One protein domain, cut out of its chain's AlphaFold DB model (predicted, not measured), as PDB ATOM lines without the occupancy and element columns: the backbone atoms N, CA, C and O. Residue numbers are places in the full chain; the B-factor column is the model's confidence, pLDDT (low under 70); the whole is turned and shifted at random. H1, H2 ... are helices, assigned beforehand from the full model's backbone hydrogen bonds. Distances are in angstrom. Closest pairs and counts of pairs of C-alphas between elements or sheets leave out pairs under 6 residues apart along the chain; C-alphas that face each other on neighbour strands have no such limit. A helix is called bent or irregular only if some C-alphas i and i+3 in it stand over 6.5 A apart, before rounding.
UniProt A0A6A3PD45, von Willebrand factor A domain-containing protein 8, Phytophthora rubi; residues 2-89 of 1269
ATOM      1  N   SER A   2     -57.768 -42.659 -22.846       67.31
ATOM      2  CA  SER A   2     -56.634 -43.583 -22.658       67.31
ATOM      3  C   SER A   2     -55.525 -43.442 -23.720       67.31
ATOM      4  O   SER A   2     -54.357 -43.310 -23.368       67.31
ATOM      5  N   SER A   3     -55.864 -43.350 -25.012       75.62
ATOM      6  CA  SER A   3     -54.863 -43.203 -26.089       75.62
ATOM      7  C   SER A   3     -54.076 -41.884 -26.050       75.62
ATOM      8  O   SER A   3     -52.917 -41.861 -26.446       75.62
ATOM      9  N   SER A   4     -54.671 -40.783 -25.567       82.00
ATOM     10  CA  SER A   4     -53.959 -39.500 -25.439       82.00
ATOM     11  C   SER A   4     -52.971 -39.507 -24.273       82.00
ATOM     12  O   SER A   4     -51.888 -38.947 -24.395       82.00
ATOM     13  N   ILE A   5     -53.324 -40.179 -23.169       85.44
ATOM     14  CA  ILE A   5     -52.420 -40.389 -22.029       85.44
ATOM     15  C   ILE A   5     -51.246 -41.271 -22.472       85.44
ATOM     16  O   ILE A   5     -50.102 -40.923 -22.214       85.44
ATOM     17  N   LEU A   6     -51.512 -42.352 -23.215       86.19
ATOM     18  CA  LEU A   6     -50.480 -43.264 -23.717       86.19
ATOM     19  C   LEU A   6     -49.451 -42.565 -24.626       86.19
ATOM     20  O   LEU A   6     -48.250 -42.775 -24.472       86.19
ATOM     21  N   LEU A   7     -49.911 -41.719 -25.555       87.56
ATOM     22  CA  LEU A   7     -49.020 -40.946 -26.429       87.56
ATOM     23  C   LEU A   7     -48.180 -39.941 -25.631       87.56
ATOM     24  O   LEU A   7     -46.967 -39.881 -25.813       87.56
ATOM     25  N   SER A   8     -48.805 -39.215 -24.698       89.06
ATOM     26  CA  SER A   8     -48.092 -38.283 -23.817       89.06
ATOM     27  C   SER A   8     -47.047 -38.995 -22.952       89.06
ATOM     28  O   SER A   8     -45.927 -38.504 -22.817       89.06
ATOM     29  N   PHE A   9     -47.380 -40.170 -22.415       91.06
ATOM     30  CA  PHE A   9     -46.453 -41.001 -21.652       91.06
ATOM     31  C   PHE A   9     -45.260 -41.438 -22.510       91.06
ATOM     32  O   PHE A   9     -44.120 -41.311 -22.073       91.06
ATOM     33  N   SER A  10     -45.500 -41.886 -23.748       90.00
ATOM     34  CA  SER A  10     -44.436 -42.292 -24.675       90.00
ATOM     35  C   SER A  10     -43.455 -41.153 -24.974       90.00
ATOM     36  O   SER A  10     -42.244 -41.371 -24.953       90.00
ATOM     37  N   GLU A  11     -43.955 -39.940 -25.230       89.56
ATOM     38  CA  GLU A  11     -43.113 -38.761 -25.478       89.56
ATOM     39  C   GLU A  11     -42.269 -38.401 -24.249       89.56
ATOM     40  O   GLU A  11     -41.066 -38.154 -24.352       89.56
ATOM     41  N   LYS A  12     -42.879 -38.410 -23.059       90.50
ATOM     42  CA  LYS A  12     -42.168 -38.110 -21.813       90.50
ATOM     43  C   LYS A  12     -41.139 -39.171 -21.446       90.50
ATOM     44  O   LYS A  12     -40.045 -38.815 -21.013       90.50
ATOM     45  N   LEU A  13     -41.453 -40.449 -21.652       89.44
ATOM     46  CA  LEU A  13     -40.512 -41.546 -21.442       89.44
ATOM     47  C   LEU A  13     -39.289 -41.382 -22.351       89.44
ATOM     48  O   LEU A  13     -38.160 -41.506 -21.883       89.44
ATOM     49  N   GLN A  14     -39.493 -41.041 -23.626       87.00
ATOM     50  CA  GLN A  14     -38.393 -40.786 -24.555       87.00
ATOM     51  C   GLN A  14     -37.531 -39.593 -24.109       87.00
ATOM     52  O   GLN A  14     -36.308 -39.722 -24.028       87.00
ATOM     53  N   ASN A  15     -38.154 -38.484 -23.702       87.38
ATOM     54  CA  ASN A  15     -37.439 -37.322 -23.164       87.38
ATOM     55  C   ASN A  15     -36.642 -37.662 -21.892       87.38
ATOM     56  O   ASN A  15     -35.494 -37.238 -21.753       87.38
ATOM     57  N   ALA A  16     -37.210 -38.446 -20.971       85.56
ATOM     58  CA  ALA A  16     -36.529 -38.879 -19.749       85.56
ATOM     59  C   ALA A  16     -35.296 -39.748 -20.057       85.56
ATOM     60  O   ALA A  16     -34.255 -39.601 -19.414       85.56
ATOM     61  N   LYS A  17     -35.370 -40.609 -21.080       84.06
ATOM     62  CA  LYS A  17     -34.231 -41.425 -21.536       84.06
ATOM     63  C   LYS A  17     -33.103 -40.597 -22.148       84.06
ATOM     64  O   LYS A  17     -31.940 -40.943 -21.964       84.06
ATOM     65  N   GLU A  18     -33.440 -39.543 -22.886       82.75
ATOM     66  CA  GLU A  18     -32.462 -38.669 -23.546       82.75
ATOM     67  C   GLU A  18     -31.796 -37.687 -22.570       82.75
ATOM     68  O   GLU A  18     -30.625 -37.350 -22.736       82.75
ATOM     69  N   THR A  19     -32.521 -37.248 -21.537       79.25
ATOM     70  CA  THR A  19     -32.052 -36.228 -20.583       79.25
ATOM     71  C   THR A  19     -31.349 -36.791 -19.348       79.25
ATOM     72  O   THR A  19     -30.515 -36.097 -18.764       79.25
ATOM     73  N   SER A  20     -31.648 -38.024 -18.924       74.38
ATOM     74  CA  SER A  20     -31.052 -38.585 -17.706       74.38
ATOM     75  C   SER A  20     -29.663 -39.196 -17.937       74.38
ATOM     76  O   SER A  20     -29.405 -39.851 -18.946       74.38
ATOM     77  N   ALA A  21     -28.794 -39.074 -16.930       66.12
ATOM     78  CA  ALA A  21     -27.509 -39.773 -16.872       66.12
ATOM     79  C   ALA A  21     -27.621 -41.229 -16.369       66.12
ATOM     80  O   ALA A  21     -26.610 -41.930 -16.320       66.12
ATOM     81  N   ASN A  22     -28.816 -41.689 -15.972       71.94
ATOM     82  CA  ASN A  22     -29.001 -43.026 -15.421       71.94
ATOM     83  C   ASN A  22     -29.055 -44.065 -16.555       71.94
ATOM     84  O   ASN A  22     -29.966 -44.052 -17.385       71.94
ATOM     85  N   ALA A  23     -28.063 -44.958 -16.596       69.88
ATOM     86  CA  ALA A  23     -27.944 -45.971 -17.641       69.88
ATOM     87  C   ALA A  23     -29.136 -46.946 -17.652       69.88
ATOM     88  O   ALA A  23     -29.543 -47.377 -18.732       69.88
ATOM     89  N   ASP A  24     -29.742 -47.209 -16.489       70.44
ATOM     90  CA  ASP A  24     -30.866 -48.139 -16.323       70.44
ATOM     91  C   ASP A  24     -32.099 -47.725 -17.133       70.44
ATOM     92  O   ASP A  24     -32.809 -48.565 -17.681       70.44
ATOM     93  N   TYR A  25     -32.337 -46.419 -17.302       80.38
ATOM     94  CA  TYR A  25     -33.509 -45.930 -18.038       80.38
ATOM     95  C   TYR A  25     -33.453 -46.295 -19.521       80.38
ATOM     96  O   TYR A  25     -34.484 -46.346 -20.191       80.38
ATOM     97  N   ARG A  26     -32.265 -46.613 -20.056       74.06
ATOM     98  CA  ARG A  26     -32.125 -47.071 -21.443       74.06
ATOM     99  C   ARG A  26     -32.813 -48.413 -21.687       74.06
ATOM    100  O   ARG A  26     -33.246 -48.632 -22.819       74.06
ATOM    101  N   ALA A  27     -32.964 -49.240 -20.647       74.06
ATOM    102  CA  ALA A  27     -33.638 -50.536 -20.709       74.06
ATOM    103  C   ALA A  27     -35.153 -50.423 -20.951       74.06
ATOM    104  O   ALA A  27     -35.740 -51.335 -21.525       74.06
ATOM    105  N   LEU A  28     -35.783 -49.295 -20.590       81.19
ATOM    106  CA  LEU A  28     -37.204 -49.045 -20.847       81.19
ATOM    107  C   LEU A  28     -37.423 -48.753 -22.337       81.19
ATOM    108  O   LEU A  28     -37.235 -47.622 -22.788       81.19
ATOM    109  N   SER A  29     -37.780 -49.751 -23.142       79.50
ATOM    110  CA  SER A  29     -38.115 -49.575 -24.559       79.50
ATOM    111  C   SER A  29     -39.617 -49.736 -24.785       79.50
ATOM    112  O   SER A  29     -40.217 -50.723 -24.379       79.50
ATOM    113  N   LEU A  30     -40.218 -48.749 -25.452       86.44
ATOM    114  CA  LEU A  30     -41.612 -48.800 -25.874       86.44
ATOM    115  C   LEU A  30     -41.670 -48.586 -27.386       86.44
ATOM    116  O   LEU A  30     -41.517 -47.468 -27.874       86.44
ATOM    117  N   SER A  31     -41.824 -49.670 -28.141       87.38
ATOM    118  CA  SER A  31     -41.884 -49.622 -29.601       87.38
ATOM    119  C   SER A  31     -43.278 -49.233 -30.098       87.38
ATOM    120  O   SER A  31     -44.291 -49.417 -29.419       87.38
ATOM    121  N   THR A  32     -43.372 -48.763 -31.345       87.50
ATOM    122  CA  THR A  32     -44.670 -48.487 -31.983       87.50
ATOM    123  C   THR A  32     -45.558 -49.734 -32.048       87.50
ATOM    124  O   THR A  32     -46.778 -49.630 -31.935       87.50
ATOM    125  N   ARG A  33     -44.967 -50.931 -32.178       87.44
ATOM    126  CA  ARG A  33     -45.703 -52.206 -32.160       87.44
ATOM    127  C   ARG A  33     -46.334 -52.470 -30.796       87.44
ATOM    128  O   ARG A  33     -47.514 -52.809 -30.730       87.44
ATOM    129  N   GLN A  34     -45.575 -52.256 -29.722       89.19
ATOM    130  CA  GLN A  34     -46.068 -52.388 -28.351       89.19
ATOM    131  C   GLN A  34     -47.179 -51.370 -28.065       89.19
ATOM    132  O   GLN A  34     -48.232 -51.750 -27.562       89.19
ATOM    133  N   LEU A  35     -47.018 -50.112 -28.494       89.06
ATOM    134  CA  LEU A  35     -48.074 -49.094 -28.400       89.06
ATOM    135  C   LEU A  35     -49.362 -49.517 -29.117       89.06
ATOM    136  O   LEU A  35     -50.453 -49.396 -28.562       89.06
ATOM    137  N   LEU A  36     -49.255 -50.046 -30.340       88.38
ATOM    138  CA  LEU A  36     -50.412 -50.546 -31.085       88.38
ATOM    139  C   LEU A  36     -51.075 -51.738 -30.386       88.38
ATOM    140  O   LEU A  36     -52.304 -51.829 -30.391       88.38
ATOM    141  N   ARG A  37     -50.294 -52.631 -29.768       88.50
ATOM    142  CA  ARG A  37     -50.819 -53.751 -28.973       88.50
ATOM    143  C   ARG A  37     -51.600 -53.251 -27.762       88.50
ATOM    144  O   ARG A  37     -52.752 -53.647 -27.599       88.50
ATOM    145  N   VAL A  38     -51.019 -52.335 -26.987       88.81
ATOM    146  CA  VAL A  38     -51.680 -51.693 -25.842       88.81
ATOM    147  C   VAL A  38     -52.986 -51.029 -26.290       88.81
ATOM    148  O   VAL A  38     -54.035 -51.273 -25.704       88.81
ATOM    149  N   CYS A  39     -52.980 -50.284 -27.398       89.19
ATOM    150  CA  CYS A  39     -54.198 -49.689 -27.958       89.19
ATOM    151  C   CYS A  39     -55.267 -50.727 -28.335       89.19
ATOM    152  O   CYS A  39     -56.443 -50.517 -28.038       89.19
ATOM    153  N   ARG A  40     -54.890 -51.845 -28.973       89.31
ATOM    154  CA  ARG A  40     -55.836 -52.927 -29.309       89.31
ATOM    155  C   ARG A  40     -56.435 -53.553 -28.054       89.31
ATOM    156  O   ARG A  40     -57.643 -53.773 -28.019       89.31
ATOM    157  N   ARG A  41     -55.613 -53.778 -27.028       88.44
ATOM    158  CA  ARG A  41     -56.043 -54.319 -25.737       88.44
ATOM    159  C   ARG A  41     -57.039 -53.395 -25.039       88.44
ATOM    160  O   ARG A  41     -58.119 -53.835 -24.663       88.44
ATOM    161  N   LEU A  42     -56.736 -52.103 -24.967       88.19
ATOM    162  CA  LEU A  42     -57.634 -51.097 -24.390       88.19
ATOM    163  C   LEU A  42     -58.937 -50.934 -25.191       88.19
ATOM    164  O   LEU A  42     -59.979 -50.640 -24.614       88.19
ATOM    165  N   ASN A  43     -58.894 -51.130 -26.512       88.75
ATOM    166  CA  ASN A  43     -60.079 -51.076 -27.370       88.75
ATOM    167  C   ASN A  43     -60.975 -52.319 -27.232       88.75
ATOM    168  O   ASN A  43     -62.181 -52.216 -27.432       88.75
ATOM    169  N   ALA A  44     -60.404 -53.478 -26.892       87.00
ATOM    170  CA  ALA A  44     -61.176 -54.687 -26.603       87.00
ATOM    171  C   ALA A  44     -61.961 -54.574 -25.280       87.00
ATOM    172  O   ALA A  44     -63.035 -55.159 -25.168       87.00
ATOM    173  N   PHE A  45     -61.468 -53.778 -24.319       88.25
ATOM    174  CA  PHE A  45     -62.068 -53.577 -22.990       88.25
ATOM    175  C   PHE A  45     -62.234 -52.080 -22.656       88.25
ATOM    176  O   PHE A  45     -61.545 -51.546 -21.782       88.25
ATOM    177  N   PRO A  46     -63.144 -51.357 -23.337       81.81
ATOM    178  CA  PRO A  46     -63.248 -49.903 -23.211       81.81
ATOM    179  C   PRO A  46     -63.662 -49.437 -21.807       81.81
ATOM    180  O   PRO A  46     -63.183 -48.391 -21.361       81.81
ATOM    181  N   GLU A  47     -64.488 -50.208 -21.091       79.38
ATOM    182  CA  GLU A  47     -64.980 -49.850 -19.749       79.38
ATOM    183  C   GLU A  47     -63.892 -49.924 -18.664       79.38
ATOM    184  O   GLU A  47     -63.900 -49.125 -17.728       79.38
ATOM    185  N   HIS A  48     -62.904 -50.807 -18.831       76.31
ATOM    186  CA  HIS A  48     -61.779 -50.984 -17.901       76.31
ATOM    187  C   HIS A  48     -60.497 -50.271 -18.358       76.31
ATOM    188  O   HIS A  48     -59.522 -50.188 -17.614       76.31
ATOM    189  N   SER A  49     -60.515 -49.663 -19.549       78.38
ATOM    190  CA  SER A  49     -59.332 -49.103 -20.211       78.38
ATOM    191  C   SER A  49     -58.528 -48.085 -19.389       78.38
ATOM    192  O   SER A  49     -57.317 -47.990 -19.557       78.38
ATOM    193  N   LEU A  50     -59.161 -47.305 -18.505       77.50
ATOM    194  CA  LEU A  50     -58.441 -46.369 -17.629       77.50
ATOM    195  C   LEU A  50     -57.829 -47.050 -16.402       77.50
ATOM    196  O   LEU A  50     -56.754 -46.642 -15.972       77.50
ATOM    197  N   ARG A  51     -58.491 -48.079 -15.864       79.12
ATOM    198  CA  ARG A  51     -58.015 -48.858 -14.714       79.12
ATOM    199  C   ARG A  51     -56.830 -49.743 -15.105       79.12
ATOM    200  O   ARG A  51     -55.849 -49.805 -14.372       79.12
ATOM    201  N   ASP A  52     -56.900 -50.352 -16.285       78.69
ATOM    202  CA  ASP A  52     -55.922 -51.344 -16.742       78.69
ATOM    203  C   ASP A  52     -54.685 -50.713 -17.398       78.69
ATOM    204  O   ASP A  52     -53.677 -51.389 -17.590       78.69
ATOM    205  N   LEU A  53     -54.725 -49.414 -17.727       85.94
ATOM    206  CA  LEU A  53     -53.648 -48.727 -18.449       85.94
ATOM    207  C   LEU A  53     -52.300 -48.808 -17.723       85.94
ATOM    208  O   LEU A  53     -51.284 -49.080 -18.360       85.94
ATOM    209  N   ARG A  54     -52.286 -48.546 -16.411       87.31
ATOM    210  CA  ARG A  54     -51.051 -48.561 -15.616       87.31
ATOM    211  C   ARG A  54     -50.488 -49.986 -15.494       87.31
ATOM    212  O   ARG A  54     -49.361 -50.166 -15.951       87.31
ATOM    213  N   PRO A  55     -51.234 -50.997 -15.000       84.00
ATOM    214  CA  PRO A  55     -50.757 -52.385 -14.971       84.00
ATOM    215  C   PRO A  55     -50.240 -52.877 -16.331       84.00
ATOM    216  O   PRO A  55     -49.133 -53.394 -16.425       84.00
ATOM    217  N   LEU A  56     -50.977 -52.603 -17.411       85.88
ATOM    218  CA  LEU A  56     -50.604 -53.019 -18.764       85.88
ATOM    219  C   LEU A  56     -49.282 -52.397 -19.245       85.88
ATOM    220  O   LEU A  56     -48.530 -53.033 -19.984       85.88
ATOM    221  N   LEU A  57     -48.982 -51.157 -18.848       88.38
ATOM    222  CA  LEU A  57     -47.708 -50.509 -19.168       88.38
ATOM    223  C   LEU A  57     -46.544 -51.070 -18.350       88.38
ATOM    224  O   LEU A  57     -45.463 -51.251 -18.910       88.38
ATOM    225  N   HIS A  58     -46.766 -51.382 -17.071       87.12
ATOM    226  CA  HIS A  58     -45.766 -52.056 -16.242       87.12
ATOM    227  C   HIS A  58     -45.400 -53.435 -16.805       87.12
ATOM    228  O   HIS A  58     -44.205 -53.728 -16.901       87.12
ATOM    229  N   ASP A  59     -46.395 -54.206 -17.263       82.44
ATOM    230  CA  ASP A  59     -46.212 -55.508 -17.917       82.44
ATOM    231  C   ASP A  59     -45.495 -55.368 -19.266       82.44
ATOM    232  O   ASP A  59     -44.523 -56.067 -19.544       82.44
ATOM    233  N   THR A  60     -45.919 -54.419 -20.109       85.50
ATOM    234  CA  THR A  60     -45.323 -54.217 -21.444       85.50
ATOM    235  C   THR A  60     -43.846 -53.820 -21.359       85.50
ATOM    236  O   THR A  60     -43.048 -54.209 -22.212       85.50
ATOM    237  N   LEU A  61     -43.481 -53.043 -20.336       85.94
ATOM    238  CA  LEU A  61     -42.113 -52.595 -20.077       85.94
ATOM    239  C   LEU A  61     -41.317 -53.560 -19.180       85.94
ATOM    240  O   LEU A  61     -40.140 -53.302 -18.937       85.94
ATOM    241  N   LEU A  62     -41.943 -54.632 -18.675       82.00
ATOM    242  CA  LEU A  62     -41.374 -55.574 -17.702       82.00
ATOM    243  C   LEU A  62     -40.735 -54.889 -16.483       82.00
ATOM    244  O   LEU A  62     -39.689 -55.312 -15.988       82.00
ATOM    245  N   THR A  63     -41.356 -53.817 -15.988       81.88
ATOM    246  CA  THR A  63     -40.797 -52.998 -14.891       81.88
ATOM    247  C   THR A  63     -40.527 -53.781 -13.608       81.88
ATOM    248  O   THR A  63     -39.609 -53.419 -12.880       81.88
ATOM    249  N   GLN A  64     -41.259 -54.870 -13.368       76.38
ATOM    250  CA  GLN A  64     -41.059 -55.773 -12.230       76.38
ATOM    251  C   GLN A  64     -39.703 -56.497 -12.234       76.38
ATOM    252  O   GLN A  64     -39.244 -56.949 -11.193       76.38
ATOM    253  N   PHE A  65     -39.036 -56.591 -13.388       73.94
ATOM    254  CA  PHE A  65     -37.688 -57.158 -13.503       73.94
ATOM    255  C   PHE A  65     -36.601 -56.084 -13.648       73.94
ATOM    256  O   PHE A  65     -35.436 -56.416 -13.870       73.94
ATOM    257  N   LEU A  66     -36.967 -54.803 -13.552       76.44
ATOM    258  CA  LEU A  66     -36.050 -53.666 -13.612       76.44
ATOM    259  C   LEU A  66     -35.818 -53.085 -12.211       76.44
ATOM    260  O   LEU A  66     -36.494 -53.440 -11.248       76.44
ATOM    261  N   SER A  67     -34.851 -52.173 -12.080       72.88
ATOM    262  CA  SER A  67     -34.563 -51.540 -10.790       72.88
ATOM    263  C   SER A  67     -35.783 -50.772 -10.260       72.88
ATOM    264  O   SER A  67     -36.566 -50.204 -11.027       72.88
ATOM    265  N   SER A  68     -35.939 -50.691  -8.931       76.31
ATOM    266  CA  SER A  68     -37.065 -49.965  -8.310       76.31
ATOM    267  C   SER A  68     -37.125 -48.487  -8.728       76.31
ATOM    268  O   SER A  68     -38.188 -47.866  -8.702       76.31
ATOM    269  N   THR A  69     -35.998 -47.928  -9.171       80.62
ATOM    270  CA  THR A  69     -35.898 -46.606  -9.796       80.62
ATOM    271  C   THR A  69     -36.662 -46.529 -11.125       80.62
ATOM    272  O   THR A  69     -37.344 -45.537 -11.373       80.62
ATOM    273  N   CYS A  70     -36.592 -47.564 -11.971       82.94
ATOM    274  CA  CYS A  70     -37.333 -47.639 -13.231       82.94
ATOM    275  C   CYS A  70     -38.846 -47.728 -13.002       82.94
ATOM    276  O   CYS A  70     -39.588 -47.012 -13.673       82.94
ATOM    277  N   SER A  71     -39.304 -48.544 -12.043       84.50
ATOM    278  CA  SER A  71     -40.735 -48.608 -11.702       84.50
ATOM    279  C   SER A  71     -41.241 -47.253 -11.206       84.50
ATOM    280  O   SER A  71     -42.202 -46.720 -11.753       84.50
ATOM    281  N   ARG A  72     -40.512 -46.626 -10.267       86.00
ATOM    282  CA  ARG A  72     -40.837 -45.282  -9.763       86.00
ATOM    283  C   ARG A  72     -40.874 -44.229 -10.867       86.00
ATOM    284  O   ARG A  72     -41.723 -43.344 -10.825       86.00
ATOM    285  N   LEU A  73     -39.970 -44.303 -11.848       88.06
ATOM    286  CA  LEU A  73     -39.990 -43.404 -13.000       88.06
ATOM    287  C   LEU A  73     -41.278 -43.582 -13.809       88.06
ATOM    288  O   LEU A  73     -41.924 -42.588 -14.123       88.06
ATOM    289  N   VAL A  74     -41.656 -44.822 -14.132       88.12
ATOM    290  CA  VAL A  74     -42.898 -45.110 -14.867       88.12
ATOM    291  C   VAL A  74     -44.109 -44.583 -14.099       88.12
ATOM    292  O   VAL A  74     -44.921 -43.875 -14.690       88.12
ATOM    293  N   ASP A  75     -44.179 -44.827 -12.791       88.75
ATOM    294  CA  ASP A  75     -45.247 -44.310 -11.932       88.75
ATOM    295  C   ASP A  75     -45.305 -42.777 -11.941       88.75
ATOM    296  O   ASP A  75     -46.370 -42.203 -12.163       88.75
ATOM    297  N   THR A  76     -44.153 -42.114 -11.797       88.75
ATOM    298  CA  THR A  76     -44.047 -40.645 -11.809       88.75
ATOM    299  C   THR A  76     -44.517 -40.074 -13.147       88.75
ATOM    300  O   THR A  76     -45.306 -39.134 -13.190       88.75
ATOM    301  N   LEU A  77     -44.073 -40.660 -14.261       89.44
ATOM    302  CA  LEU A  77     -44.467 -40.225 -15.600       89.44
ATOM    303  C   LEU A  77     -45.967 -40.430 -15.851       89.44
ATOM    304  O   LEU A  77     -46.598 -39.592 -16.496       89.44
ATOM    305  N   LEU A  78     -46.545 -41.517 -15.335       88.50
ATOM    306  CA  LEU A  78     -47.981 -41.777 -15.404       88.50
ATOM    307  C   LEU A  78     -48.786 -40.779 -14.567       88.50
ATOM    308  O   LEU A  78     -49.810 -40.286 -15.047       88.50
ATOM    309  N   ASP A  79     -48.308 -40.434 -13.370       88.19
ATOM    310  CA  ASP A  79     -48.916 -39.408 -12.516       88.19
ATOM    311  C   ASP A  79     -48.910 -38.044 -13.211       88.19
ATOM    312  O   ASP A  79     -49.940 -37.373 -13.297       88.19
ATOM    313  N   GLU A  80     -47.786 -37.653 -13.819       87.88
ATOM    314  CA  GLU A  80     -47.712 -36.406 -14.583       87.88
ATOM    315  C   GLU A  80     -48.584 -36.405 -15.855       87.88
ATOM    316  O   GLU A  80     -48.831 -35.346 -16.443       87.88
ATOM    317  N   CYS A  81     -48.986 -37.577 -16.349       86.31
ATOM    318  CA  CYS A  81     -49.920 -37.736 -17.466       86.31
ATOM    319  C   CYS A  81     -51.388 -37.808 -17.007       86.31
ATOM    320  O   CYS A  81     -52.269 -38.005 -17.847       86.31
ATOM    321  N   ASN A  82     -51.667 -37.615 -15.710       82.50
ATOM    322  CA  ASN A  82     -52.986 -37.766 -15.090       82.50
ATOM    323  C   ASN A  82     -53.600 -39.162 -15.303       82.50
ATOM    324  O   ASN A  82     -54.818 -39.293 -15.469       82.50
ATOM    325  N   ALA A  83     -52.776 -40.213 -15.329       79.00
ATOM    326  CA  ALA A  83     -53.292 -41.573 -15.240       79.00
ATOM    327  C   ALA A  83     -53.868 -41.800 -13.825       79.00
ATOM    328  O   ALA A  83     -53.267 -41.340 -12.854       79.00
ATOM    329  N   PRO A  84     -55.017 -42.484 -13.676       72.94
ATOM    330  CA  PRO A  84     -55.575 -42.766 -12.356       72.94
ATOM    331  C   PRO A  84     -54.573 -43.556 -11.503       72.94
ATOM    332  O   PRO A  84     -53.923 -44.485 -11.990       72.94
ATOM    333  N   ALA A  85     -54.440 -43.157 -10.236       65.69
ATOM    334  CA  ALA A  85     -53.594 -43.844  -9.271       65.69
ATOM    335  C   ALA A  85     -54.091 -45.281  -9.055       65.69
ATOM    336  O   ALA A  85     -55.294 -45.553  -9.136       65.69
ATOM    337  N   ILE A  86     -53.163 -46.191  -8.754       59.47
ATOM    338  CA  ILE A  86     -53.504 -47.534  -8.277       59.47
ATOM    339  C   ILE A  86     -54.326 -47.335  -7.002       59.47
ATOM    340  O   ILE A  86     -53.826 -46.773  -6.028       59.47
ATOM    341  N   MET A  87     -55.595 -47.743  -7.006       44.50
ATOM    342  CA  MET A  87     -56.348 -47.827  -5.757       44.50
ATOM    343  C   MET A  87     -55.606 -48.810  -4.852       44.50
ATOM    344  O   MET A  87     -55.336 -49.936  -5.267       44.50
ATOM    345  N   SER A  88     -55.225 -48.365  -3.654       35.97
ATOM    346  CA  SER A  88     -54.543 -49.198  -2.664       35.97
ATOM    347  C   SER A  88     -55.295 -50.512  -2.454       35.97
ATOM    348  O   SER A  88     -56.526 -50.522  -2.402       35.97
ATOM    349  N   SER A  89     -54.546 -51.596  -2.259       37.44
ATOM    350  CA  SER A  89     -55.024 -52.956  -1.960       37.44
ATOM    351  C   SER A  89     -56.021 -53.059  -0.795       37.44
ATOM    352  O   SER A  89     -56.664 -54.088  -0.634       37.44
TER     353      SER A  89
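AT A GLANCE: This is residues 2 to 89 of the 1269 residues of the protein "von Willebrand factor A domain-containing protein 8" of Phytophthora rubi (UniProt A0A6A3PD45). A long helix, H1, makes one side of the model and a helical hairpin of H3 and H4 the other; the two sides meet near the first residues of H1, while H5 crosses H1 at a slant and joins it to H4. The short H2 sits by the far end of H1, and residues 87 to 89 stick out as a tail. The printed part has 88 residues with five named helices, H1 to H5 in order, and no named strand: all helix. It is compact, with a radius of gyration of the C-alphas of 12.5 A, and spans 39 by 31 by 22 A.

IN THESE COORDINATES: H1, residues 2 to 19, begins at C-alpha 2 (-56.634, -43.583, -22.658) and is 25.7 A long. H2 is residues 23 to 27. H3, residues 32 to 44, is 18.4 A long, and H4, residues 49 to 60, is 15.0 A. H4 is irregular: C-alphas 51 and 54 are 7.0 A apart. H5, residues 68 to 80, is 18.3 A long and ends at C-alpha 80 (-47.712, -36.406, -14.583).

HOW THE PARTS SIT: H1, H3 and H4 form an up and down bundle, each helix running against the one before it. With residues 2 to 6 alone, H1 only just touches H3, with 3 pairs of C-alphas within 8 A, the closest Ser 3 and Cys 39 at 6.8 A. H3 and H4 touch, closest at the C-alphas of Leu 42 and Ser 49, 4.9 A. H1 touches H5 with residues 9 to 13 alone, at a steep tilt of 51 degrees; the closest C-alphas, Phe 9 and Leu 77, are 6.4 A apart. H1 and H2 touch only at the corner, and only just, with 3 pairs of C-alphas within 8 A, the closest Lys 17 and Tyr 25 at 5.7 A. H3 and H5 are apart. Each O i to N i+4 pair is within hydrogen-bond range in H1, H3 and H5, against 6 of 8 in H4 and 0 of 1 in H2, where 2 of 2 O i to N i+3 pairs are.

THE WHOLE: The C-alphas farthest apart, Ala 21 and Glu 47, are 38.9 A apart. The printed part has no cut and no long link. Its mean pLDDT is 81.3, with residues 2, 21, 23 and 85 to 89 under 70.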